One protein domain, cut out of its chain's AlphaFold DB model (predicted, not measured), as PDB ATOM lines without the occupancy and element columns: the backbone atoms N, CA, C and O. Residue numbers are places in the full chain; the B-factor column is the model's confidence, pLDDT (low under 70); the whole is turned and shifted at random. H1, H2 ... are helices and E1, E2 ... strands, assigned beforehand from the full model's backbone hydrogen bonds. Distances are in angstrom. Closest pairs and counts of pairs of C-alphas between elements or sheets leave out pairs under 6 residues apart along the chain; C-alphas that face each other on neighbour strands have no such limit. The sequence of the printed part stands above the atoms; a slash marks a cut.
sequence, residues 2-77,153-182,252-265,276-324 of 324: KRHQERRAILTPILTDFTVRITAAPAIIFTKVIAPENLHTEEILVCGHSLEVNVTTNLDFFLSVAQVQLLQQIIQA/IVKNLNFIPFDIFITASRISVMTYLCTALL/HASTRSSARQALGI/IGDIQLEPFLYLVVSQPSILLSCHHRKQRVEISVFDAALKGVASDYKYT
ATOM      1  N   LYS A   2     135.687 259.629 212.075       37.12
ATOM      2  CA  LYS A   2     135.258 260.724 212.964       37.12
ATOM      3  C   LYS A   2     135.109 260.143 214.371       37.12
ATOM      4  O   LYS A   2     134.241 259.307 214.593       37.12
ATOM      5  N   ARG A   3     135.991 260.534 215.295       43.12
ATOM      6  CA  ARG A   3     135.910 260.144 216.708       43.12
ATOM      7  C   ARG A   3     134.634 260.745 217.295       43.12
ATOM      8  O   ARG A   3     134.563 261.953 217.488       43.12
ATOM      9  N   HIS A   4     133.632 259.906 217.537       39.97
ATOM     10  CA  HIS A   4     132.463 260.266 218.330       39.97
ATOM     11  C   HIS A   4     132.953 260.520 219.759       39.97
ATOM     12  O   HIS A   4     133.333 259.594 220.474       39.97
ATOM     13  N   GLN A   5     133.073 261.790 220.136       44.12
ATOM     14  CA  GLN A   5     133.488 262.180 221.475       44.12
ATOM     15  C   GLN A   5     132.255 262.063 222.375       44.12
ATOM     16  O   GLN A   5     131.375 262.918 222.352       44.12
ATOM     17  N   GLU A   6     132.160 260.953 223.104       37.12
ATOM     18  CA  GLU A   6     131.075 260.669 224.043       37.12
ATOM     19  C   GLU A   6     131.072 261.751 225.146       37.12
ATOM     20  O   GLU A   6     131.953 261.783 226.011       37.12
ATOM     21  N   ARG A   7     130.133 262.707 225.076       41.22
ATOM     22  CA  ARG A   7     129.967 263.764 226.086       41.22
ATOM     23  C   ARG A   7     129.381 263.125 227.349       41.22
ATOM     24  O   ARG A   7     128.183 262.881 227.429       41.22
ATOM     25  N   ARG A   8     130.230 262.828 228.335       38.50
ATOM     26  CA  ARG A   8     129.810 262.274 229.631       38.50
ATOM     27  C   ARG A   8     129.454 263.406 230.593       38.50
ATOM     28  O   ARG A   8     130.335 264.153 231.011       38.50
ATOM     29  N   ALA A   9     128.176 263.527 230.944       37.59
ATOM     30  CA  ALA A   9     127.728 264.394 232.029       37.59
ATOM     31  C   ALA A   9     127.946 263.679 233.372       37.59
ATOM     32  O   ALA A   9     127.529 262.534 233.547       37.59
ATOM     33  N   ILE A  10     128.616 264.339 234.317       41.91
ATOM     34  CA  ILE A  10     128.790 263.828 235.680       41.91
ATOM     35  C   ILE A  10     127.597 264.325 236.491       41.91
ATOM     36  O   ILE A  10     127.527 265.502 236.839       41.91
ATOM     37  N   LEU A  11     126.649 263.433 236.759       41.69
ATOM     38  CA  LEU A  11     125.527 263.708 237.647       41.69
ATOM     39  C   LEU A  11     125.955 263.339 239.071       41.69
ATOM     40  O   LEU A  11     126.285 262.186 239.343       41.69
ATOM     41  N   THR A  12     125.967 264.312 239.983       52.84
ATOM     42  CA  THR A  12     125.935 264.035 241.431       52.84
ATOM     43  C   THR A  12     124.768 263.077 241.690       52.84
ATOM     44  O   THR A  12     123.720 263.315 241.086       52.84
ATOM     45  N   PRO A  13     124.924 262.005 242.496       52.34
ATOM     46  CA  PRO A  13     123.901 260.973 242.637       52.34
ATOM     47  C   PRO A  13     122.553 261.608 242.969       52.34
ATOM     48  O   PRO A  13     122.361 262.183 244.034       52.34
ATOM     49  N   ILE A  14     121.661 261.539 241.982       68.19
ATOM     50  CA  ILE A  14     120.306 262.093 242.008       68.19
ATOM     51  C   ILE A  14     119.414 261.282 242.955       68.19
ATOM     52  O   ILE A  14     118.399 261.782 243.428       68.19
ATOM     53  N   LEU A  15     119.796 260.031 243.205       73.50
ATOM     54  CA  LEU A  15     118.997 259.000 243.838       73.50
ATOM     55  C   LEU A  15     119.849 258.267 244.876       73.50
ATOM     56  O   LEU A  15     121.014 257.957 244.614       73.50
ATOM     57  N   THR A  16     119.269 258.006 246.044       80.06
ATOM     58  CA  THR A  16     119.860 257.136 247.068       80.06
ATOM     59  C   THR A  16     119.923 255.686 246.603       80.06
ATOM     60  O   THR A  16     119.140 255.267 245.754       80.06
ATOM     61  N   ASP A  17     120.804 254.890 247.205       82.88
ATOM     62  CA  ASP A  17     120.836 253.449 246.955       82.88
ATOM     63  C   ASP A  17     119.460 252.818 247.228       82.88
ATOM     64  O   ASP A  17     118.802 253.125 248.226       82.88
ATOM     65  N   PHE A  18     119.019 251.938 246.329       86.62
ATOM     66  CA  PHE A  18     117.721 251.278 246.423       86.62
ATOM     67  C   PHE A  18     117.792 249.827 245.957       86.62
ATOM     68  O   PHE A  18     118.675 249.434 245.193       86.62
ATOM     69  N   THR A  19     116.847 249.017 246.427       90.62
ATOM     70  CA  THR A  19     116.725 247.606 246.048       90.62
ATOM     71  C   THR A  19     115.466 247.383 245.225       90.62
ATOM     72  O   THR A  19     114.393 247.899 245.544       90.62
ATOM     73  N   VAL A  20     115.603 246.587 244.167       94.19
ATOM     74  CA  VAL A  20     114.507 246.199 243.281       94.19
ATOM     75  C   VAL A  20     114.405 244.684 243.247       94.19
ATOM     76  O   VAL A  20     115.399 243.992 243.030       94.19
ATOM     77  N   ARG A  21     113.187 244.173 243.410       96.31
ATOM     78  CA  ARG A  21     112.833 242.787 243.115       96.31
ATOM     79  C   ARG A  21     112.114 242.747 241.773       96.31
ATOM     80  O   ARG A  21     111.141 243.467 241.579       96.31
ATOM     81  N   ILE A  22     112.591 241.900 240.868       97.06
ATOM     82  CA  ILE A  22     111.986 241.696 239.551       97.06
ATOM     83  C   ILE A  22     111.506 240.250 239.465       97.06
ATOM     84  O   ILE A  22     112.303 239.327 239.629       97.06
ATOM     85  N   THR A  23     110.219 240.060 239.189       97.38
ATOM     86  CA  THR A  23     109.606 238.755 238.935       97.38
ATOM     87  C   THR A  23     109.119 238.731 237.494       97.38
ATOM     88  O   THR A  23     108.269 239.532 237.116       97.38
ATOM     89  N   ALA A  24     109.639 237.818 236.680       96.56
ATOM     90  CA  ALA A  24     109.196 237.637 235.303       96.56
ATOM     91  C   ALA A  24     108.484 236.290 235.158       96.56
ATOM     92  O   ALA A  24     109.046 235.248 235.498       96.56
ATOM     93  N   ALA A  25     107.263 236.310 234.631       94.69
ATOM     94  CA  ALA A  25     106.518 235.129 234.229       94.69
ATOM     95  C   ALA A  25     106.483 235.063 232.693       94.69
ATOM     96  O   ALA A  25     105.912 235.951 232.045       94.69
ATOM     97  N   PRO A  26     107.115 234.052 232.073       93.25
ATOM     98  CA  PRO A  26     107.019 233.861 230.637       93.25
ATOM     99  C   PRO A  26     105.609 233.401 230.244       93.25
ATOM    100  O   PRO A  26     104.876 232.827 231.047       93.25
ATOM    101  N   ALA A  27     105.243 233.639 228.987       89.75
ATOM    102  CA  ALA A  27     103.972 233.194 228.447       89.75
ATOM    103  C   ALA A  27     103.875 231.667 228.403       89.75
ATOM    104  O   ALA A  27     104.860 230.972 228.147       89.75
ATOM    105  N   ILE A  28     102.663 231.159 228.615       88.19
ATOM    106  CA  ILE A  28     102.371 229.729 228.560       88.19
ATOM    107  C   ILE A  28     101.568 229.460 227.295       88.19
ATOM    108  O   ILE A  28     100.447 229.952 227.130       88.19
ATOM    109  N   ILE A  29     102.154 228.653 226.413       86.25
ATOM    110  CA  ILE A  29     101.547 228.199 225.164       86.25
ATOM    111  C   ILE A  29     101.377 226.687 225.261       86.25
ATOM    112  O   ILE A  29     102.307 225.960 225.605       86.25
ATOM    113  N   PHE A  30     100.167 226.218 224.983       84.19
ATOM    114  CA  PHE A  30      99.824 224.808 224.968       84.19
ATOM    115  C   PHE A  30      99.659 224.327 223.530       84.19
ATOM    116  O   PHE A  30      98.777 224.797 222.814       84.19
ATOM    117  N   THR A  31     100.472 223.358 223.123       83.50
ATOM    118  CA  THR A  31     100.366 222.743 221.798       83.50
ATOM    119  C   THR A  31      99.478 221.507 221.870       83.50
ATOM    120  O   THR A  31      99.815 220.507 222.504       83.50
ATOM    121  N   LYS A  32      98.326 221.563 221.204       81.12
ATOM    122  CA  LYS A  32      97.376 220.460 221.084       81.12
ATOM    123  C   LYS A  32      97.586 219.721 219.763       81.12
ATOM    124  O   LYS A  32      97.470 220.312 218.693       81.12
ATOM    125  N   VAL A  33      97.814 218.412 219.829       80.12
ATOM    126  CA  VAL A  33      97.823 217.543 218.641       80.12
ATOM    127  C   VAL A  33      96.383 217.126 218.333       80.12
ATOM    128  O   VAL A  33      95.713 216.550 219.190       80.12
ATOM    129  N   ILE A  34      95.872 217.468 217.144       70.75
ATOM    130  CA  ILE A  34      94.456 217.254 216.786       70.75
ATOM    131  C   ILE A  34      94.216 215.860 216.181       70.75
ATOM    132  O   ILE A  34      93.140 215.300 216.384       70.75
ATOM    133  N   ALA A  35      95.201 215.271 215.495       68.44
ATOM    134  CA  ALA A  35      95.130 213.904 214.976       68.44
ATOM    135  C   ALA A  35      96.535 213.268 214.928       68.44
ATOM    136  O   ALA A  35      97.481 213.964 214.569       68.44
ATOM    137  N   PRO A  36      96.699 211.973 215.256       61.97
ATOM    138  CA  PRO A  36      97.996 211.292 215.181       61.97
ATOM    139  C   PRO A  36      98.443 211.007 213.735       61.97
ATOM    140  O   PRO A  36      99.629 210.808 213.495       61.97
ATOM    141  N   GLU A  37      97.513 211.032 212.774       64.62
ATOM    142  CA  GLU A  37      97.763 210.746 211.349       64.62
ATOM    143  C   GLU A  37      98.265 211.971 210.556       64.62
ATOM    144  O   GLU A  37      98.908 211.825 209.521       64.62
ATOM    145  N   ASN A  38      97.948 213.189 211.015       55.03
ATOM    146  CA  ASN A  38      98.261 214.443 210.327       55.03
ATOM    147  C   ASN A  38      98.997 215.370 211.299       55.03
ATOM    148  O   ASN A  38      98.470 215.663 212.367       55.03
ATOM    149  N   LEU A  39     100.167 215.887 210.908       59.62
ATOM    150  CA  LEU A  39     101.048 216.813 211.654       59.62
ATOM    151  C   LEU A  39     100.411 218.181 212.018       59.62
ATOM    152  O   LEU A  39     101.106 219.173 212.219       59.62
ATOM    153  N   HIS A  40      99.086 218.279 212.093       61.84
ATOM    154  CA  HIS A  40      98.379 219.486 212.489       61.84
ATOM    155  C   HIS A  40      98.396 219.645 214.013       61.84
ATOM    156  O   HIS A  40      97.537 219.139 214.743       61.84
ATOM    157  N   THR A  41      99.399 220.384 214.478       69.31
ATOM    158  CA  THR A  41      99.490 220.932 215.831       69.31
ATOM    159  C   THR A  41      98.788 222.286 215.899       69.31
ATOM    160  O   THR A  41      99.010 223.153 215.056       69.31
ATOM    161  N   GLU A  42      97.949 222.481 216.909       74.06
ATOM    162  CA  GLU A  42      97.320 223.766 217.216       74.06
ATOM    163  C   GLU A  42      97.949 224.359 218.471       74.06
ATOM    164  O   GLU A  42      97.974 223.720 219.520       74.06
ATOM    165  N   GLU A  43      98.433 225.592 218.377       78.31
ATOM    166  CA  GLU A  43      98.965 226.319 219.524       78.31
ATOM    167  C   GLU A  43      97.865 227.157 220.175       78.31
ATOM    168  O   GLU A  43      97.148 227.929 219.531       78.31
ATOM    169  N   ILE A  44      97.721 226.997 221.484       80.88
ATOM    170  CA  ILE A  44      96.725 227.678 222.295       80.88
ATOM    171  C   ILE A  44      97.467 228.528 223.318       80.88
ATOM    172  O   ILE A  44      98.153 228.003 224.193       80.88
ATOM    173  N   LEU A  45      97.318 229.849 223.230       81.38
ATOM    174  CA  LEU A  45      97.867 230.754 224.236       81.38
ATOM    175  C   LEU A  45      97.017 230.660 225.511       81.38
ATOM    176  O   LEU A  45      95.832 231.005 225.492       81.38
ATOM    177  N   VAL A  46      97.631 230.215 226.609       84.62
ATOM    178  CA  VAL A  46      96.983 230.077 227.921       84.62
ATOM    179  C   VAL A  46      97.112 231.374 228.716       84.62
ATOM    180  O   VAL A  46      96.111 231.901 229.198       84.62
ATOM    181  N   CYS A  47      98.327 231.919 228.821       85.50
ATOM    182  CA  CYS A  47      98.578 233.225 229.431       85.50
ATOM    183  C   CYS A  47      99.731 233.958 228.736       85.50
ATOM    184  O   CYS A  47     100.633 233.332 228.180       85.50
ATOM    185  N   GLY A  48      99.673 235.292 228.760       90.00
ATOM    186  CA  GLY A  48     100.715 236.171 228.234       90.00
ATOM    187  C   GLY A  48     101.943 236.269 229.140       90.00
ATOM    188  O   GLY A  48     102.027 235.597 230.168       90.00
ATOM    189  N   HIS A  49     102.886 237.129 228.760       93.56
ATOM    190  CA  HIS A  49     104.016 237.483 229.614       93.56
ATOM    191  C   HIS A  49     103.559 238.379 230.770       93.56
ATOM    192  O   HIS A  49     102.652 239.195 230.619       93.56
ATOM    193  N   SER A  50     104.225 238.285 231.913       95.06
ATOM    194  CA  SER A  50     104.025 239.227 233.011       95.06
ATOM    195  C   SER A  50     105.360 239.606 233.642       95.06
ATOM    196  O   SER A  50     106.243 238.762 233.790       95.06
ATOM    197  N   LEU A  51     105.525 240.880 233.986       97.44
ATOM    198  CA  LEU A  51     106.700 241.418 234.660       97.44
ATOM    199  C   LEU A  51     106.257 242.240 235.872       97.44
ATOM    200  O   LEU A  51     105.639 243.286 235.718       97.44
ATOM    201  N   GLU A  52     106.613 241.804 237.073       97.75
ATOM    202  CA  GLU A  52     106.431 242.567 238.307       97.75
ATOM    203  C   GLU A  52     107.770 243.175 238.726       97.75
ATOM    204  O   GLU A  52     108.753 242.465 238.945       97.75
ATOM    205  N   VAL A  53     107.809 244.495 238.858       97.69
ATOM    206  CA  VAL A  53     108.943 245.254 239.381       97.69
ATOM    207  C   VAL A  53     108.515 245.876 240.701       97.69
ATOM    208  O   VAL A  53     107.632 246.728 240.744       97.69
ATOM    209  N   ASN A  54     109.144 245.466 241.793       96.75
ATOM    210  CA  ASN A  54     108.857 245.981 243.122       96.75
ATOM    211  C   ASN A  54     110.104 246.646 243.697       96.75
ATOM    212  O   ASN A  54     111.114 245.986 243.952       96.75
ATOM    213  N   VAL A  55     110.028 247.954 243.902       95.50
ATOM    214  CA  VAL A  55     111.061 248.710 244.597       95.50
ATOM    215  C   VAL A  55     110.835 248.569 246.099       95.50
ATOM    216  O   VAL A  55     109.922 249.165 246.675       95.50
ATOM    217  N   THR A  56     111.661 247.735 246.729       91.75
ATOM    218  CA  THR A  56     111.457 247.281 248.113       91.75
ATOM    219  C   THR A  56     111.938 248.288 249.152       91.75
ATOM    220  O   THR A  56     111.562 248.193 250.317       91.75
ATOM    221  N   THR A  57     112.781 249.238 248.753       91.69
ATOM    222  CA  THR A  57     113.241 250.350 249.593       91.69
ATOM    223  C   THR A  57     112.573 251.654 249.166       91.69
ATOM    224  O   THR A  57     111.956 251.739 248.105       91.69
ATOM    225  N   ASN A  58     112.705 252.695 249.984       91.19
ATOM    226  CA  ASN A  58     112.266 254.028 249.582       91.19
ATOM    227  C   ASN A  58     113.175 254.565 248.467       91.19
ATOM    228  O   ASN A  58     114.372 254.270 248.437       91.19
ATOM    229  N   LEU A  59     112.593 255.338 247.553       90.88
ATOM    230  CA  LEU A  59     113.312 256.066 246.515       90.88
ATOM    231  C   LEU A  59     113.387 257.532 246.916       90.88
ATOM    232  O   LEU A  59     112.381 258.231 246.820       90.88
ATOM    233  N   ASP A  60     114.555 257.994 247.350       89.25
ATOM    234  CA  ASP A  60     114.754 259.381 247.757       89.25
ATOM    235  C   ASP A  60     115.613 260.115 246.720       89.25
ATOM    236  O   ASP A  60     116.777 259.782 246.482       89.25
ATOM    237  N   PHE A  61     115.011 261.114 246.077       87.69
ATOM    238  CA  PHE A  61     115.624 261.939 245.049       87.69
ATOM    239  C   PHE A  61     116.026 263.297 245.622       87.69
ATOM    240  O   PHE A  61     115.204 263.991 246.223       87.69
ATOM    241  N   PHE A  62     117.267 263.710 245.371       85.81
ATOM    242  CA  PHE A  62     117.792 265.021 245.754       85.81
ATOM    243  C   PHE A  62     118.263 265.744 244.499       85.81
ATOM    244  O   PHE A  62     119.297 265.411 243.923       85.81
ATOM    245  N   LEU A  63     117.474 266.721 244.060       85.62
ATOM    246  CA  LEU A  63     117.643 267.369 242.766       85.62
ATOM    247  C   LEU A  63     117.922 268.862 242.924       85.62
ATOM    248  O   LEU A  63     117.118 269.606 243.481       85.62
ATOM    249  N   SER A  64     119.033 269.332 242.365       83.44
ATOM    250  CA  SER A  64     119.236 270.768 242.194       83.44
ATOM    251  C   SER A  64     118.318 271.326 241.100       83.44
ATOM    252  O   SER A  64     117.909 270.599 240.191       83.44
ATOM    253  N   VAL A  65     118.049 272.634 241.123       81.81
ATOM    254  CA  VAL A  65     117.269 273.319 240.066       81.81
ATOM    255  C   VAL A  65     117.811 273.011 238.662       81.81
ATOM    256  O   VAL A  65     117.048 272.661 237.762       81.81
ATOM    257  N   ALA A  66     119.135 273.046 238.486       82.00
ATOM    258  CA  ALA A  66     119.773 272.729 237.208       82.00
ATOM    259  C   ALA A  66     119.529 271.271 236.769       82.00
ATOM    260  O   ALA A  66     119.356 271.002 235.581       82.00
ATOM    261  N   GLN A  67     119.486 270.323 237.713       83.75
ATOM    262  CA  GLN A  67     119.183 268.918 237.413       83.75
ATOM    263  C   GLN A  67     117.712 268.717 237.035       83.75
ATOM    264  O   GLN A  67     117.428 267.953 236.113       83.75
ATOM    265  N   VAL A  68     116.786 269.423 237.692       84.69
ATOM    266  CA  VAL A  68     115.361 269.410 237.320       84.69
ATOM    267  C   VAL A  68     115.176 269.952 235.902       84.69
ATOM    268  O   VAL A  68     114.496 269.325 235.090       84.69
ATOM    269  N   GLN A  69     115.837 271.062 235.568       83.44
ATOM    270  CA  GLN A  69     115.788 271.643 234.225       83.44
ATOM    271  C   GLN A  69     116.369 270.695 233.168       83.44
ATOM    272  O   GLN A  69     115.783 270.530 232.098       83.44
ATOM    273  N   LEU A  70     117.495 270.038 233.460       85.50
ATOM    274  CA  LEU A  70     118.067 269.037 232.560       85.50
ATOM    275  C   LEU A  70     117.087 267.880 232.323       85.50
ATOM    276  O   LEU A  70     116.888 267.472 231.180       85.50
ATOM    277  N   LEU A  71     116.452 267.371 233.383       84.69
ATOM    278  CA  LEU A  71     115.458 266.303 233.269       84.69
ATOM    279  C   LEU A  71     114.268 266.746 232.412       84.69
ATOM    280  O   LEU A  71     113.855 266.011 231.518       84.69
ATOM    281  N   GLN A  72     113.771 267.965 232.624       86.19
ATOM    282  CA  GLN A  72     112.719 268.561 231.803       86.19
ATOM    283  C   GLN A  72     113.128 268.631 230.325       86.19
ATOM    284  O   GLN A  72     112.347 268.232 229.463       86.19
ATOM    285  N   GLN A  73     114.346 269.087 230.019       85.06
ATOM    286  CA  GLN A  73     114.847 269.164 228.643       85.06
ATOM    287  C   GLN A  73     114.964 267.783 227.992       85.06
ATOM    288  O   GLN A  73     114.602 267.628 226.828       85.06
ATOM    289  N   ILE A  74     115.435 266.775 228.732       85.75
ATOM    290  CA  ILE A  74     115.522 265.391 228.246       85.75
ATOM    291  C   ILE A  74     114.125 264.841 227.957       85.75
ATOM    292  O   ILE A  74     113.913 264.241 226.904       85.75
ATOM    293  N   ILE A  75     113.168 265.051 228.863       85.56
ATOM    294  CA  ILE A  75     111.780 264.625 228.663       85.56
ATOM    295  C   ILE A  75     111.211 265.314 227.423       85.56
ATOM    296  O   ILE A  75     110.734 264.639 226.516       85.56
ATOM    297  N   GLN A  76     111.335 266.638 227.327       85.38
ATOM    298  CA  GLN A  76     110.811 267.408 226.205       85.38
ATOM    299  C   GLN A  76     111.434 266.982 224.872       85.38
ATOM    300  O   GLN A  76     110.699 266.760 223.916       85.38
ATOM    301  N   ALA A  77     112.758 266.809 224.809       84.38
ATOM    302  CA  ALA A  77     113.462 266.376 223.602       84.38
ATOM    303  C   ALA A  77     113.043 264.970 223.140       84.38
ATOM    304  O   ALA A  77     113.015 264.704 221.940       84.38
ATOM    305  N   ILE A 153      89.173 235.082 218.018       46.41
ATOM    306  CA  ILE A 153      90.379 235.621 217.368       46.41
ATOM    307  C   ILE A 153      91.114 234.440 216.724       46.41
ATOM    308  O   ILE A 153      91.852 233.709 217.373       46.41
ATOM    309  N   VAL A 154      90.871 234.248 215.426       43.59
ATOM    310  CA  VAL A 154      91.696 233.427 214.532       43.59
ATOM    311  C   VAL A 154      92.317 234.393 213.529       43.59
ATOM    312  O   VAL A 154      91.799 234.552 212.429       43.59
ATOM    313  N   LYS A 155      93.354 235.134 213.930       45.09
ATOM    314  CA  LYS A 155      94.167 235.948 213.011       45.09
ATOM    315  C   LYS A 155      95.606 235.996 213.518       45.09
ATOM    316  O   LYS A 155      95.804 236.197 214.710       45.09
ATOM    317  N   ASN A 156      96.552 235.803 212.596       46.78
ATOM    318  CA  ASN A 156      98.003 235.918 212.770       46.78
ATOM    319  C   ASN A 156      98.379 237.027 213.745       46.78
ATOM    320  O   ASN A 156      98.249 238.206 213.416       46.78
ATOM    321  N   LEU A 157      98.857 236.660 214.926       53.72
ATOM    322  CA  LEU A 157      99.445 237.618 215.842       53.72
ATOM    323  C   LEU A 157     100.783 237.058 216.300       53.72
ATOM    324  O   LEU A 157     100.842 236.228 217.199       53.72
ATOM    325  N   ASN A 158     101.853 237.606 215.725       63.38
ATOM    326  CA  ASN A 158     103.233 237.529 216.222       63.38
ATOM    327  C   ASN A 158     103.397 238.238 217.588       63.38
ATOM    328  O   ASN A 158     104.485 238.685 217.938       63.38
ATOM    329  N   PHE A 159     102.305 238.441 218.327       78.56
ATOM    330  CA  PHE A 159     102.245 239.295 219.496       78.56
ATOM    331  C   PHE A 159     101.614 238.535 220.655       78.56
ATOM    332  O   PHE A 159     100.410 238.265 220.672       78.56
ATOM    333  N   ILE A 160     102.448 238.224 221.638       87.06
ATOM    334  CA  ILE A 160     102.023 237.660 222.908       87.06
ATOM    335  C   ILE A 160     101.702 238.838 223.839       87.06
ATOM    336  O   ILE A 160     102.555 239.710 224.015       87.06
ATOM    337  N   PRO A 161     100.489 238.902 224.419       90.62
ATOM    338  CA  PRO A 161     100.136 239.964 225.347       90.62
ATOM    339  C   PRO A 161     101.096 239.978 226.533       90.62
ATOM    340  O   PRO A 161     101.562 238.920 226.965       90.62
ATOM    341  N   PHE A 162     101.374 241.166 227.056       93.62
ATOM    342  CA  PHE A 162     102.244 241.319 228.210       93.62
ATOM    343  C   PHE A 162     101.722 242.375 229.178       93.62
ATOM    344  O   PHE A 162     101.234 243.427 228.759       93.62
ATOM    345  N   ASP A 163     101.875 242.087 230.465       95.31
ATOM    346  CA  ASP A 163     101.517 242.981 231.561       95.31
ATOM    347  C   ASP A 163     102.769 243.338 232.367       95.31
ATOM    348  O   ASP A 163     103.523 242.456 232.773       95.31
ATOM    349  N   ILE A 164     102.998 244.626 232.617       97.31
ATOM    350  CA  ILE A 164     104.070 245.120 233.485       97.31
ATOM    351  C   ILE A 164     103.434 245.807 234.685       97.31
ATOM    352  O   ILE A 164     102.702 246.782 234.524       97.31
ATOM    353  N   PHE A 165     103.742 245.329 235.883       98.00
ATOM    354  CA  PHE A 165     103.295 245.913 237.134       98.00
ATOM    355  C   PHE A 165     104.488 246.458 237.913       98.00
ATOM    356  O   PHE A 165     105.387 245.712 238.285       98.00
ATOM    357  N   ILE A 166     104.513 247.765 238.147       97.62
ATOM    358  CA  ILE A 166     105.582 248.458 238.866       97.62
ATOM    359  C   ILE A 166     105.016 248.980 240.179       97.62
ATOM    360  O   ILE A 166     103.971 249.622 240.186       97.62
ATOM    361  N   THR A 167     105.710 248.738 241.286       97.56
ATOM    362  CA  THR A 167     105.333 249.220 242.620       97.56
ATOM    363  C   THR A 167     106.537 249.774 243.360       97.56
ATOM    364  O   THR A 167     107.670 249.342 243.138       97.56
ATOM    365  N   ALA A 168     106.299 250.724 244.259       96.25
ATOM    366  CA  ALA A 168     107.283 251.146 245.247       96.25
ATOM    367  C   ALA A 168     106.602 251.413 246.591       96.25
ATOM    368  O   ALA A 168     105.416 251.729 246.640       96.25
ATOM    369  N   SER A 169     107.358 251.322 247.687       93.94
ATOM    370  CA  SER A 169     106.860 251.700 249.018       93.94
ATOM    371  C   SER A 169     106.613 253.210 249.117       93.94
ATOM    372  O   SER A 169     105.532 253.663 249.501       93.94
ATOM    373  N   ARG A 170     107.622 254.001 248.743       94.31
ATOM    374  CA  ARG A 170     107.611 255.459 248.855       94.31
ATOM    375  C   ARG A 170     108.594 256.062 247.864       94.31
ATOM    376  O   ARG A 170     109.723 255.587 247.754       94.31
ATOM    377  N   ILE A 171     108.177 257.130 247.202       94.38
ATOM    378  CA  ILE A 171     109.036 257.997 246.397       94.38
ATOM    379  C   ILE A 171     109.066 259.361 247.077       94.38
ATOM    380  O   ILE A 171     108.012 259.929 247.352       94.38
ATOM    381  N   SER A 172     110.247 259.895 247.368       92.00
ATOM    382  CA  SER A 172     110.412 261.263 247.843       92.00
ATOM    383  C   SER A 172     111.313 262.054 246.908       92.00
ATOM    384  O   SER A 172     112.293 261.536 246.389       92.00
ATOM    385  N   VAL A 173     110.954 263.305 246.649       90.94
ATOM    386  CA  VAL A 173     111.703 264.215 245.786       90.94
ATOM    387  C   VAL A 173     111.907 265.511 246.547       90.94
ATOM    388  O   VAL A 173     110.946 266.217 246.843       90.94
ATOM    389  N   MET A 174     113.160 265.813 246.868       86.69
ATOM    390  CA  MET A 174     113.591 267.072 247.457       86.69
ATOM    391  C   MET A 174     114.307 267.896 246.396       86.69
ATOM    392  O   MET A 174     115.307 267.442 245.833       86.69
ATOM    393  N   THR A 175     113.835 269.117 246.156       87.88
ATOM    394  CA  THR A 175     114.533 270.064 245.287       87.88
ATOM    395  C   THR A 175     115.199 271.170 246.083       87.88
ATOM    396  O   THR A 175     114.629 271.699 247.041       87.88
ATOM    397  N   TYR A 176     116.412 271.528 245.669       83.81
ATOM    398  CA  TYR A 176     117.224 272.525 246.355       83.81
ATOM    399  C   TYR A 176     117.934 273.481 245.399       83.81
ATOM    400  O   TYR A 176     118.228 273.161 244.242       83.81
ATOM    401  N   LEU A 177     118.238 274.668 245.913       79.62
ATOM    402  CA  LEU A 177     119.124 275.647 245.305       79.62
ATOM    403  C   LEU A 177     120.491 275.592 246.001       79.62
ATOM    404  O   LEU A 177     120.571 275.460 247.221       79.62
ATOM    405  N   CYS A 178     121.569 275.684 245.223       72.69
ATOM    406  CA  CYS A 178     122.919 275.861 245.756       72.69
ATOM    407  C   CYS A 178     123.317 277.326 245.629       72.69
ATOM    408  O   CYS A 178     123.441 277.820 244.508       72.69
ATOM    409  N   THR A 179     123.613 277.984 246.744       68.94
ATOM    410  CA  THR A 179     124.251 279.301 246.746       68.94
ATOM    411  C   THR A 179     125.687 279.158 247.249       68.94
ATOM    412  O   THR A 179     125.970 278.501 248.253       68.94
ATOM    413  N   ALA A 180     126.643 279.712 246.502       67.94
ATOM    414  CA  ALA A 180     128.028 279.767 246.949       67.94
ATOM    415  C   ALA A 180     128.161 280.916 247.951       67.94
ATOM    416  O   ALA A 180     127.938 282.073 247.592       67.94
ATOM    417  N   LEU A 181     128.528 280.615 249.199       61.19
ATOM    418  CA  LEU A 181     128.745 281.653 250.196       61.19
ATOM    419  C   LEU A 181     130.053 282.383 249.871       61.19
ATOM    420  O   LEU A 181     131.155 281.883 250.116       61.19
ATOM    421  N   LEU A 182     129.936 283.581 249.300       51.81
ATOM    422  CA  LEU A 182     131.063 284.490 249.154       51.81
ATOM    423  C   LEU A 182     131.462 284.958 250.552       51.81
ATOM    424  O   LEU A 182     130.757 285.748 251.176       51.81
ATOM    425  N   HIS A 252     131.032 273.849 227.309       37.41
ATOM    426  CA  HIS A 252     132.462 273.775 227.058       37.41
ATOM    427  C   HIS A 252     133.079 272.704 227.960       37.41
ATOM    428  O   HIS A 252     132.748 272.591 229.141       37.41
ATOM    429  N   ALA A 253     133.951 271.894 227.357       37.00
ATOM    430  CA  ALA A 253     134.613 270.756 227.968       37.00
ATOM    431  C   ALA A 253     135.081 271.078 229.393       37.00
ATOM    432  O   ALA A 253     136.019 271.849 229.586       37.00
ATOM    433  N   SER A 254     134.432 270.463 230.384       39.69
ATOM    434  CA  SER A 254     134.927 270.469 231.755       39.69
ATOM    435  C   SER A 254     136.365 269.951 231.721       39.69
ATOM    436  O   SER A 254     136.627 268.838 231.253       39.69
ATOM    437  N   THR A 255     137.309 270.809 232.101       38.69
ATOM    438  CA  THR A 255     138.749 270.570 232.015       38.69
ATOM    439  C   THR A 255     139.087 269.203 232.609       38.69
ATOM    440  O   THR A 255     138.601 268.850 233.677       38.69
ATOM    441  N   ARG A 256     139.947 268.420 231.945       37.88
ATOM    442  CA  ARG A 256     140.367 267.046 232.323       37.88
ATOM    443  C   ARG A 256     140.760 266.870 233.808       37.88
ATOM    444  O   ARG A 256     140.775 265.748 234.314       37.88
ATOM    445  N   SER A 257     141.087 267.962 234.494       37.16
ATOM    446  CA  SER A 257     141.357 268.053 235.928       37.16
ATOM    447  C   SER A 257     140.119 267.872 236.826       37.16
ATOM    448  O   SER A 257     140.245 267.222 237.861       37.16
ATOM    449  N   SER A 258     138.927 268.342 236.441       45.41
ATOM    450  CA  SER A 258     137.688 268.179 237.232       45.41
ATOM    451  C   SER A 258     137.153 266.741 237.166       45.41
ATOM    452  O   SER A 258     136.758 266.159 238.175       45.41
ATOM    453  N   ALA A 259     137.229 266.116 235.986       37.81
ATOM    454  CA  ALA A 259     136.759 264.753 235.757       37.81
ATOM    455  C   ALA A 259     137.601 263.712 236.514       37.81
ATOM    456  O   ALA A 259     137.065 262.711 236.976       37.81
ATOM    457  N   ARG A 260     138.908 263.955 236.711       37.84
ATOM    458  CA  ARG A 260     139.761 263.088 237.548       37.84
ATOM    459  C   ARG A 260     139.523 263.265 239.050       37.84
ATOM    460  O   ARG A 260     139.727 262.308 239.786       37.84
ATOM    461  N   GLN A 261     139.038 264.424 239.500       42.53
ATOM    462  CA  GLN A 261     138.531 264.581 240.871       42.53
ATOM    463  C   GLN A 261     137.190 263.867 241.092       42.53
ATOM    464  O   GLN A 261     136.877 263.515 242.225       42.53
ATOM    465  N   ALA A 262     136.412 263.642 240.029       42.69
ATOM    466  CA  ALA A 262     135.111 262.979 240.095       42.69
ATOM    467  C   ALA A 262     135.147 261.464 239.809       42.69
ATOM    468  O   ALA A 262     134.230 260.759 240.212       42.69
ATOM    469  N   LEU A 263     136.182 260.956 239.124       39.41
ATOM    470  CA  LEU A 263     136.286 259.551 238.684       39.41
ATOM    471  C   LEU A 263     137.389 258.744 239.389       39.41
ATOM    472  O   LEU A 263     137.664 257.605 239.017       39.41
ATOM    473  N   GLY A 264     138.034 259.308 240.408       32.62
ATOM    474  CA  GLY A 264     138.944 258.569 241.273       32.62
ATOM    475  C   GLY A 264     138.177 257.973 242.442       32.62
ATOM    476  O   GLY A 264     138.002 258.653 243.443       32.62
ATOM    477  N   ILE A 265     137.799 256.704 242.307       35.31
ATOM    478  CA  ILE A 265     137.219 255.827 243.325       35.31
ATOM    479  C   ILE A 265     135.761 256.136 243.724       35.31
ATOM    480  O   ILE A 265     135.455 257.158 244.331       35.31
ATOM    481  N   ILE A 276     136.505 273.327 248.282       44.91
ATOM    482  CA  ILE A 276     136.855 274.718 248.592       44.91
ATOM    483  C   ILE A 276     135.621 275.589 248.311       44.91
ATOM    484  O   ILE A 276     135.359 275.946 247.167       44.91
ATOM    485  N   GLY A 277     134.835 275.865 249.351       52.72
ATOM    486  CA  GLY A 277     133.651 276.721 249.302       52.72
ATOM    487  C   GLY A 277     132.566 276.232 250.257       52.72
ATOM    488  O   GLY A 277     132.120 275.090 250.162       52.72
ATOM    489  N   ASP A 278     132.139 277.099 251.172       57.81
ATOM    490  CA  ASP A 278     130.947 276.872 251.983       57.81
ATOM    491  C   ASP A 278     129.730 277.029 251.046       57.81
ATOM    492  O   ASP A 278     129.379 278.136 250.644       57.81
ATOM    493  N   ILE A 279     129.157 275.914 250.584       64.44
ATOM    494  CA  ILE A 279     127.945 275.910 249.749       64.44
ATOM    495  C   ILE A 279     126.747 275.836 250.690       64.44
ATOM    496  O   ILE A 279     126.643 274.894 251.477       64.44
ATOM    497  N   GLN A 280     125.849 276.813 250.602       66.19
ATOM    498  CA  GLN A 280     124.582 276.800 251.316       66.19
ATOM    499  C   GLN A 280     123.522 276.141 250.426       66.19
ATOM    500  O   GLN A 280     123.351 276.498 249.259       66.19
ATOM    501  N   LEU A 281     122.854 275.126 250.973       71.88
ATOM    502  CA  LEU A 281     121.743 274.435 250.328       71.88
ATOM    503  C   LEU A 281     120.444 275.016 250.868       71.88
ATOM    504  O   LEU A 281     120.195 274.950 252.070       71.88
ATOM    505  N   GLU A 282     119.625 275.554 249.977       71.75
ATOM    506  CA  GLU A 282     118.290 276.043 250.298       71.75
ATOM    507  C   GLU A 282     117.267 275.101 249.652       71.75
ATOM    508  O   GLU A 282     117.042 275.166 248.438       71.75
ATOM    509  N   PRO A 283     116.702 274.146 250.411       77.44
ATOM    510  CA  PRO A 283     115.624 273.327 249.895       77.44
ATOM    511  C   PRO A 283     114.367 274.195 249.783       77.44
ATOM    512  O   PRO A 283     114.158 275.092 250.594       77.44
ATOM    513  N   PHE A 284     113.506 273.924 248.806       80.38
ATOM    514  CA  PHE A 284     112.268 274.704 248.642       80.38
ATOM    515  C   PHE A 284     111.026 273.853 248.374       80.38
ATOM    516  O   PHE A 284     109.921 274.276 248.709       80.38
ATOM    517  N   LEU A 285     111.180 272.635 247.840       86.00
ATOM    518  CA  LEU A 285     110.064 271.722 247.600       86.00
ATOM    519  C   LEU A 285     110.412 270.310 248.051       86.00
ATOM    520  O   LEU A 285     111.443 269.763 247.657       86.00
ATOM    521  N   TYR A 286     109.510 269.702 248.817       88.88
ATOM    522  CA  TYR A 286     109.590 268.295 249.176       88.88
ATOM    523  C   TYR A 286     108.286 267.572 248.840       88.88
ATOM    524  O   TYR A 286     107.268 267.755 249.506       88.88
ATOM    525  N   LEU A 287     108.317 266.745 247.798       92.12
ATOM    526  CA  LEU A 287     107.210 265.885 247.387       92.12
ATOM    527  C   LEU A 287     107.420 264.474 247.936       92.12
ATOM    528  O   LEU A 287     108.510 263.917 247.842       92.12
ATOM    529  N   VAL A 288     106.366 263.870 248.470       94.06
ATOM    530  CA  VAL A 288     106.345 262.479 248.919       94.06
ATOM    531  C   VAL A 288     105.131 261.788 248.318       94.06
ATOM    532  O   VAL A 288     104.015 262.257 248.489       94.06
ATOM    533  N   VAL A 289     105.350 260.660 247.656       96.25
ATOM    534  CA  VAL A 289     104.321 259.799 247.072       96.25
ATOM    535  C   VAL A 289     104.407 258.433 247.746       96.25
ATOM    536  O   VAL A 289     105.450 257.777 247.705       96.25
ATOM    537  N   SER A 290     103.321 258.009 248.382       96.31
ATOM    538  CA  SER A 290     103.224 256.767 249.149       96.31
ATOM    539  C   SER A 290     102.500 255.689 248.345       96.31
ATOM    540  O   SER A 290     101.444 255.939 247.761       96.31
ATOM    541  N   GLN A 291     103.072 254.485 248.339       95.94
ATOM    542  CA  GLN A 291     102.587 253.305 247.619       95.94
ATOM    543  C   GLN A 291     102.186 253.574 246.154       95.94
ATOM    544  O   GLN A 291     101.074 253.228 245.746       95.94
ATOM    545  N   PRO A 292     103.049 254.213 245.338       97.25
ATOM    546  CA  PRO A 292     102.765 254.340 243.920       97.25
ATOM    547  C   PRO A 292     102.768 252.963 243.249       97.25
ATOM    548  O   PRO A 292     103.629 252.117 243.514       97.25
ATOM    549  N   SER A 293     101.822 252.764 242.337       96.62
ATOM    550  CA  SER A 293     101.751 251.588 241.479       96.62
ATOM    551  C   SER A 293     101.377 251.961 240.049       96.62
ATOM    552  O   SER A 293     100.606 252.894 239.812       96.62
ATOM    553  N   ILE A 294     101.957 251.247 239.088       97.62
ATOM    554  CA  ILE A 294     101.718 251.423 237.658       97.62
ATOM    555  C   ILE A 294     101.466 250.048 237.050       97.62
ATOM    556  O   ILE A 294     102.297 249.155 237.186       97.62
ATOM    557  N   LEU A 295     100.350 249.886 236.349       97.19
ATOM    558  CA  LEU A 295     100.054 248.711 235.537       97.19
ATOM    559  C   LEU A 295     100.013 249.118 234.064       97.19
ATOM    560  O   LEU A 295      99.174 249.919 233.650       97.19
ATOM    561  N   LEU A 296     100.914 248.549 233.272       96.56
ATOM    562  CA  LEU A 296     100.932 248.652 231.820       96.56
ATOM    563  C   LEU A 296     100.499 247.311 231.233       96.56
ATOM    564  O   LEU A 296     101.243 246.339 231.307       96.56
ATOM    565  N   SER A 297      99.331 247.279 230.605       93.94
ATOM    566  CA  SER A 297      98.815 246.100 229.911       93.94
ATOM    567  C   SER A 297      98.808 246.336 228.412       93.94
ATOM    568  O   SER A 297      98.153 247.261 227.917       93.94
ATOM    569  N   CYS A 298      99.511 245.480 227.678       91.81
ATOM    570  CA  CYS A 298      99.569 245.524 226.226       91.81
ATOM    571  C   CYS A 298      98.972 244.246 225.639       91.81
ATOM    572  O   CYS A 298      99.571 243.170 225.654       91.81
ATOM    573  N   HIS A 299      97.772 244.378 225.082       86.50
ATOM    574  CA  HIS A 299      97.101 243.344 224.309       86.50
ATOM    575  C   HIS A 299      96.969 243.777 222.849       86.50
ATOM    576  O   HIS A 299      96.895 244.961 222.533       86.50
ATOM    577  N   HIS A 300      96.791 242.792 221.967       78.81
ATOM    578  CA  HIS A 300      96.628 242.955 220.516       78.81
ATOM    579  C   HIS A 300      95.695 244.092 220.041       78.81
ATOM    580  O   HIS A 300      95.877 244.618 218.949       78.81
ATOM    581  N   ARG A 301      94.669 244.450 220.822       79.69
ATOM    582  CA  ARG A 301      93.688 245.505 220.497       79.69
ATOM    583  C   ARG A 301      93.446 246.497 221.629       79.69
ATOM    584  O   ARG A 301      92.592 247.369 221.499       79.69
ATOM    585  N   LYS A 302      94.120 246.323 222.764       84.44
ATOM    586  CA  LYS A 302      93.885 247.118 223.969       84.44
ATOM    587  C   LYS A 302      95.220 247.402 224.625       84.44
ATOM    588  O   LYS A 302      95.900 246.478 225.053       84.44
ATOM    589  N   GLN A 303      95.551 248.677 224.713       90.44
ATOM    590  CA  GLN A 303      96.648 249.167 225.530       90.44
ATOM    591  C   GLN A 303      96.019 249.899 226.710       90.44
ATOM    592  O   GLN A 303      95.111 250.710 226.519       90.44
ATOM    593  N   ARG A 304      96.444 249.570 227.926       93.25
ATOM    594  CA  ARG A 304      95.952 250.193 229.155       93.25
ATOM    595  C   ARG A 304      97.146 250.579 230.007       93.25
ATOM    596  O   ARG A 304      98.031 249.763 230.236       93.25
ATOM    597  N   VAL A 305      97.125 251.814 230.487       96.31
ATOM    598  CA  VAL A 305      98.016 252.295 231.537       96.31
ATOM    599  C   VAL A 305      97.135 252.699 232.703       96.31
ATOM    600  O   VAL A 305      96.202 253.482 232.533       96.31
ATOM    601  N   GLU A 306      97.410 252.144 233.870       97.06
ATOM    602  CA  GLU A 306      96.778 252.520 235.126       97.06
ATOM    603  C   GLU A 306      97.859 252.959 236.099       97.06
ATOM    604  O   GLU A 306      98.874 252.285 236.255       97.06
ATOM    605  N   ILE A 307      97.648 254.113 236.721       95.44
ATOM    606  CA  ILE A 307      98.554 254.690 237.705       95.44
ATOM    607  C   ILE A 307      97.721 254.941 238.951       95.44
ATOM    608  O   ILE A 307      96.669 255.575 238.875       95.44
ATOM    609  N   SER A 308      98.191 254.440 240.085       95.62
ATOM    610  CA  SER A 308      97.533 254.601 241.374       95.62
ATOM    611  C   SER A 308      98.543 255.034 242.426       95.62
ATOM    612  O   SER A 308      99.716 254.658 242.388       95.62
ATOM    613  N   VAL A 309      98.078 255.860 243.354       95.75
ATOM    614  CA  VAL A 309      98.844 256.408 244.469       95.75
ATOM    615  C   VAL A 309      97.941 256.355 245.689       95.75
ATOM    616  O   VAL A 309      96.790 256.781 245.614       95.75
ATOM    617  N   PHE A 310      98.456 255.842 246.803       96.06
ATOM    618  CA  PHE A 310      97.688 255.786 248.043       96.06
ATOM    619  C   PHE A 310      97.589 257.158 248.714       96.06
ATOM    620  O   PHE A 310      96.506 257.582 249.103       96.06
ATOM    621  N   ASP A 311      98.724 257.851 248.838       95.62
ATOM    622  CA  ASP A 311      98.808 259.174 249.455       95.62
ATOM    623  C   ASP A 311      99.920 260.006 248.800       95.62
ATOM    624  O   ASP A 311     100.934 259.465 248.347       95.62
ATOM    625  N   ALA A 312      99.736 261.323 248.747       95.25
ATOM    626  CA  ALA A 312     100.706 262.267 248.214       95.25
ATOM    627  C   ALA A 312     100.760 263.524 249.088       95.25
ATOM    628  O   ALA A 312      99.762 264.215 249.280       95.25
ATOM    629  N   ALA A 313     101.956 263.857 249.568       93.62
ATOM    630  CA  ALA A 313     102.203 265.030 250.389       93.62
ATOM    631  C   ALA A 313     103.200 265.961 249.702       93.62
ATOM    632  O   ALA A 313     104.310 265.557 249.358       93.62
ATOM    633  N   LEU A 314     102.819 267.228 249.563       93.00
ATOM    634  CA  LEU A 314     103.703 268.295 249.119       93.00
ATOM    635  C   LEU A 314     103.994 269.212 250.303       93.00
ATOM    636  O   LEU A 314     103.080 269.807 250.872       93.00
ATOM    637  N   LYS A 315     105.262 269.308 250.692       87.44
ATOM    638  CA  LYS A 315     105.718 270.167 251.782       87.44
ATOM    639  C   LYS A 315     106.563 271.296 251.208       87.44
ATOM    640  O   LYS A 315     107.507 271.051 250.456       87.44
ATOM    641  N   GLY A 316     106.215 272.523 251.582       77.81
ATOM    642  CA  GLY A 316     107.127 273.656 251.478       77.81
ATOM    643  C   GLY A 316     108.198 273.566 252.562       77.81
ATOM    644  O   GLY A 316     108.021 272.876 253.571       77.81
ATOM    645  N   VAL A 317     109.313 274.254 252.351       65.88
ATOM    646  CA  VAL A 317     110.387 274.325 253.342       65.88
ATOM    647  C   VAL A 317     110.115 275.453 254.330       65.88
ATOM    648  O   VAL A 317     109.742 276.559 253.942       65.88
ATOM    649  N   ALA A 318     110.282 275.156 255.618       59.09
ATOM    650  CA  ALA A 318     110.236 276.160 256.670       59.09
ATOM    651  C   ALA A 318     111.488 277.050 256.580       59.09
ATOM    652  O   ALA A 318     112.595 276.558 256.353       59.09
ATOM    653  N   SER A 319     111.316 278.365 256.732       54.78
ATOM    654  CA  SER A 319     112.358 279.387 256.521       54.78
ATOM    655  C   SER A 319     113.593 279.238 257.430       54.78
ATOM    656  O   SER A 319     114.575 279.960 257.273       54.78
ATOM    657  N   ASP A 320     113.539 278.327 258.400       53.75
ATOM    658  CA  ASP A 320     114.534 278.044 259.428       53.75
ATOM    659  C   ASP A 320     115.356 276.767 259.176       53.75
ATOM    660  O   ASP A 320     116.178 276.408 260.023       53.75
ATOM    661  N   TYR A 321     115.206 276.101 258.021       48.62
ATOM    662  CA  TYR A 321     115.969 274.893 257.672       48.62
ATOM    663  C   TYR A 321     117.460 275.204 257.437       48.62
ATOM    664  O   TYR A 321     117.942 275.325 256.311       48.62
ATOM    665  N   LYS A 322     118.219 275.343 258.527       42.91
ATOM    666  CA  LYS A 322     119.682 275.409 258.522       42.91
ATOM    667  C   LYS A 322     120.234 273.999 258.692       42.91
ATOM    668  O   LYS A 322     119.995 273.355 259.708       42.91
ATOM    669  N   TYR A 323     120.998 273.533 257.708       41.97
ATOM    670  CA  TYR A 323     121.814 272.327 257.852       41.97
ATOM    671  C   TYR A 323     122.856 272.575 258.960       41.97
ATOM    672  O   TYR A 323     123.742 273.413 258.786       41.97
ATOM    673  N   THR A 324     122.726 271.900 260.104       31.27
ATOM    674  CA  THR A 324     123.837 271.679 261.054       31.27
ATOM    675  C   THR A 324     124.793 270.640 260.490       31.27
ATOM    676  O   THR A 324     126.024 270.854 260.570       31.27
TER     677      THR A 324
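What this domain is: This is residues 2 to 77, 153 to 182, 252 to 265 and 276 to 324 of the 324 residues of the protein "vacuolar protein sorting-associated protein 13B-like" of Alligator sinensis (UniProt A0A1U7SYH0). A long strand ribbon folds at an angle where E6, E8 and E10 run on into E7, E9 and E11, giving a five-stranded sheet and a four-stranded sheet end to end; the hairpin E2 and E3 lengthens it at one end, and H1 lies on one face of the four-stranded sheet. The 169 printed residues, mostly strand by class, hold two named helices and eleven named strands, in the order E1 E2 E3 E4 E5 H1 E6 E7 H2 E8 E9 E10 E11. The sheets run E1, E4, E6, E9, E10 and E5, E7, E8, E11, both mixed; E2 and E3 are antiparallel. The whole is extended, with a radius of gyration of the C-alphas of 24.8 A and spans of 89 by 51 by 30 A.

Where its parts are: Find C-alpha 20 at (114.507, 246.199, 243.281), where E1, residues 20 to 25, begins. In the same sheet look for E4, residues 49 to 55, 20.0 A; E6, 162 to 168, 20.3 A; E9, 293 to 299; and E10, 302 to 308. The other sheet has E5, 59 to 64; E7, 170 to 180, 31.8 A; E8, 279 to 290, 31.3 A; and E11, 311 to 316, ending at (107.127, 273.656, 251.478). E2 is residues 28 to 33 and E3 41 to 47. H1, 65 to 77, is 18.3 A long; H2 is 256 to 262.

How they stand to each other: Start at E4 and E6, parallel, with N 53 and O 165 2.8 A apart. E1 is antiparallel to E4, with N 23 and O 52 at 2.8 A, and E9 to E6, with N 164 and O 296 at 2.8 A. E9 and E10 are a hairpin, with N 295 and O 306 at 2.8 A. E6 runs on into E7 at 60 degrees, and E10 into E11 at 55 degrees. In the twisted second sheet, E5 and E7 are parallel, with N 61 and O 172 at 2.8 A; E8 is antiparallel to E7, with N 173 and O 287 at 2.8 A, and to E11, with N 288 and O 313 at 2.8 A. E8 bends by 56 degrees at residue 284. E1 runs on into E2 at 12 degrees; E2 and E3 are a hairpin, with N 30 and O 44 at 2.8 A. H1 is on the second sheet in two layers, a helix on one face of a sheet, at a height of 9.7 A over the sheet; its closest C-alphas to E7 are those of Val 65 and Leu 177, 6.0 A apart. It is over none of the strands, but only just: 2 of its C-alphas fall on E5. H2 is on neither of these two sheets and is apart from H1. Every O i to N i+4 pair is within hydrogen-bond range in H1; in H2, 2 of 3 are.

The domain as a whole: The two C-alphas farthest apart are those of Glu 37 and Leu 182, 89.3 A. Residues 78 to 152, 183 to 251 and 266 to 275 are not printed; the gaps are 39.0, 24.6 and 19.6 A between C-alphas. Of the links printed whole, none is long. The mean pLDDT of the printed part is 75.4; 57 residues are under 70, among them 2 to 14 and 252 to 265.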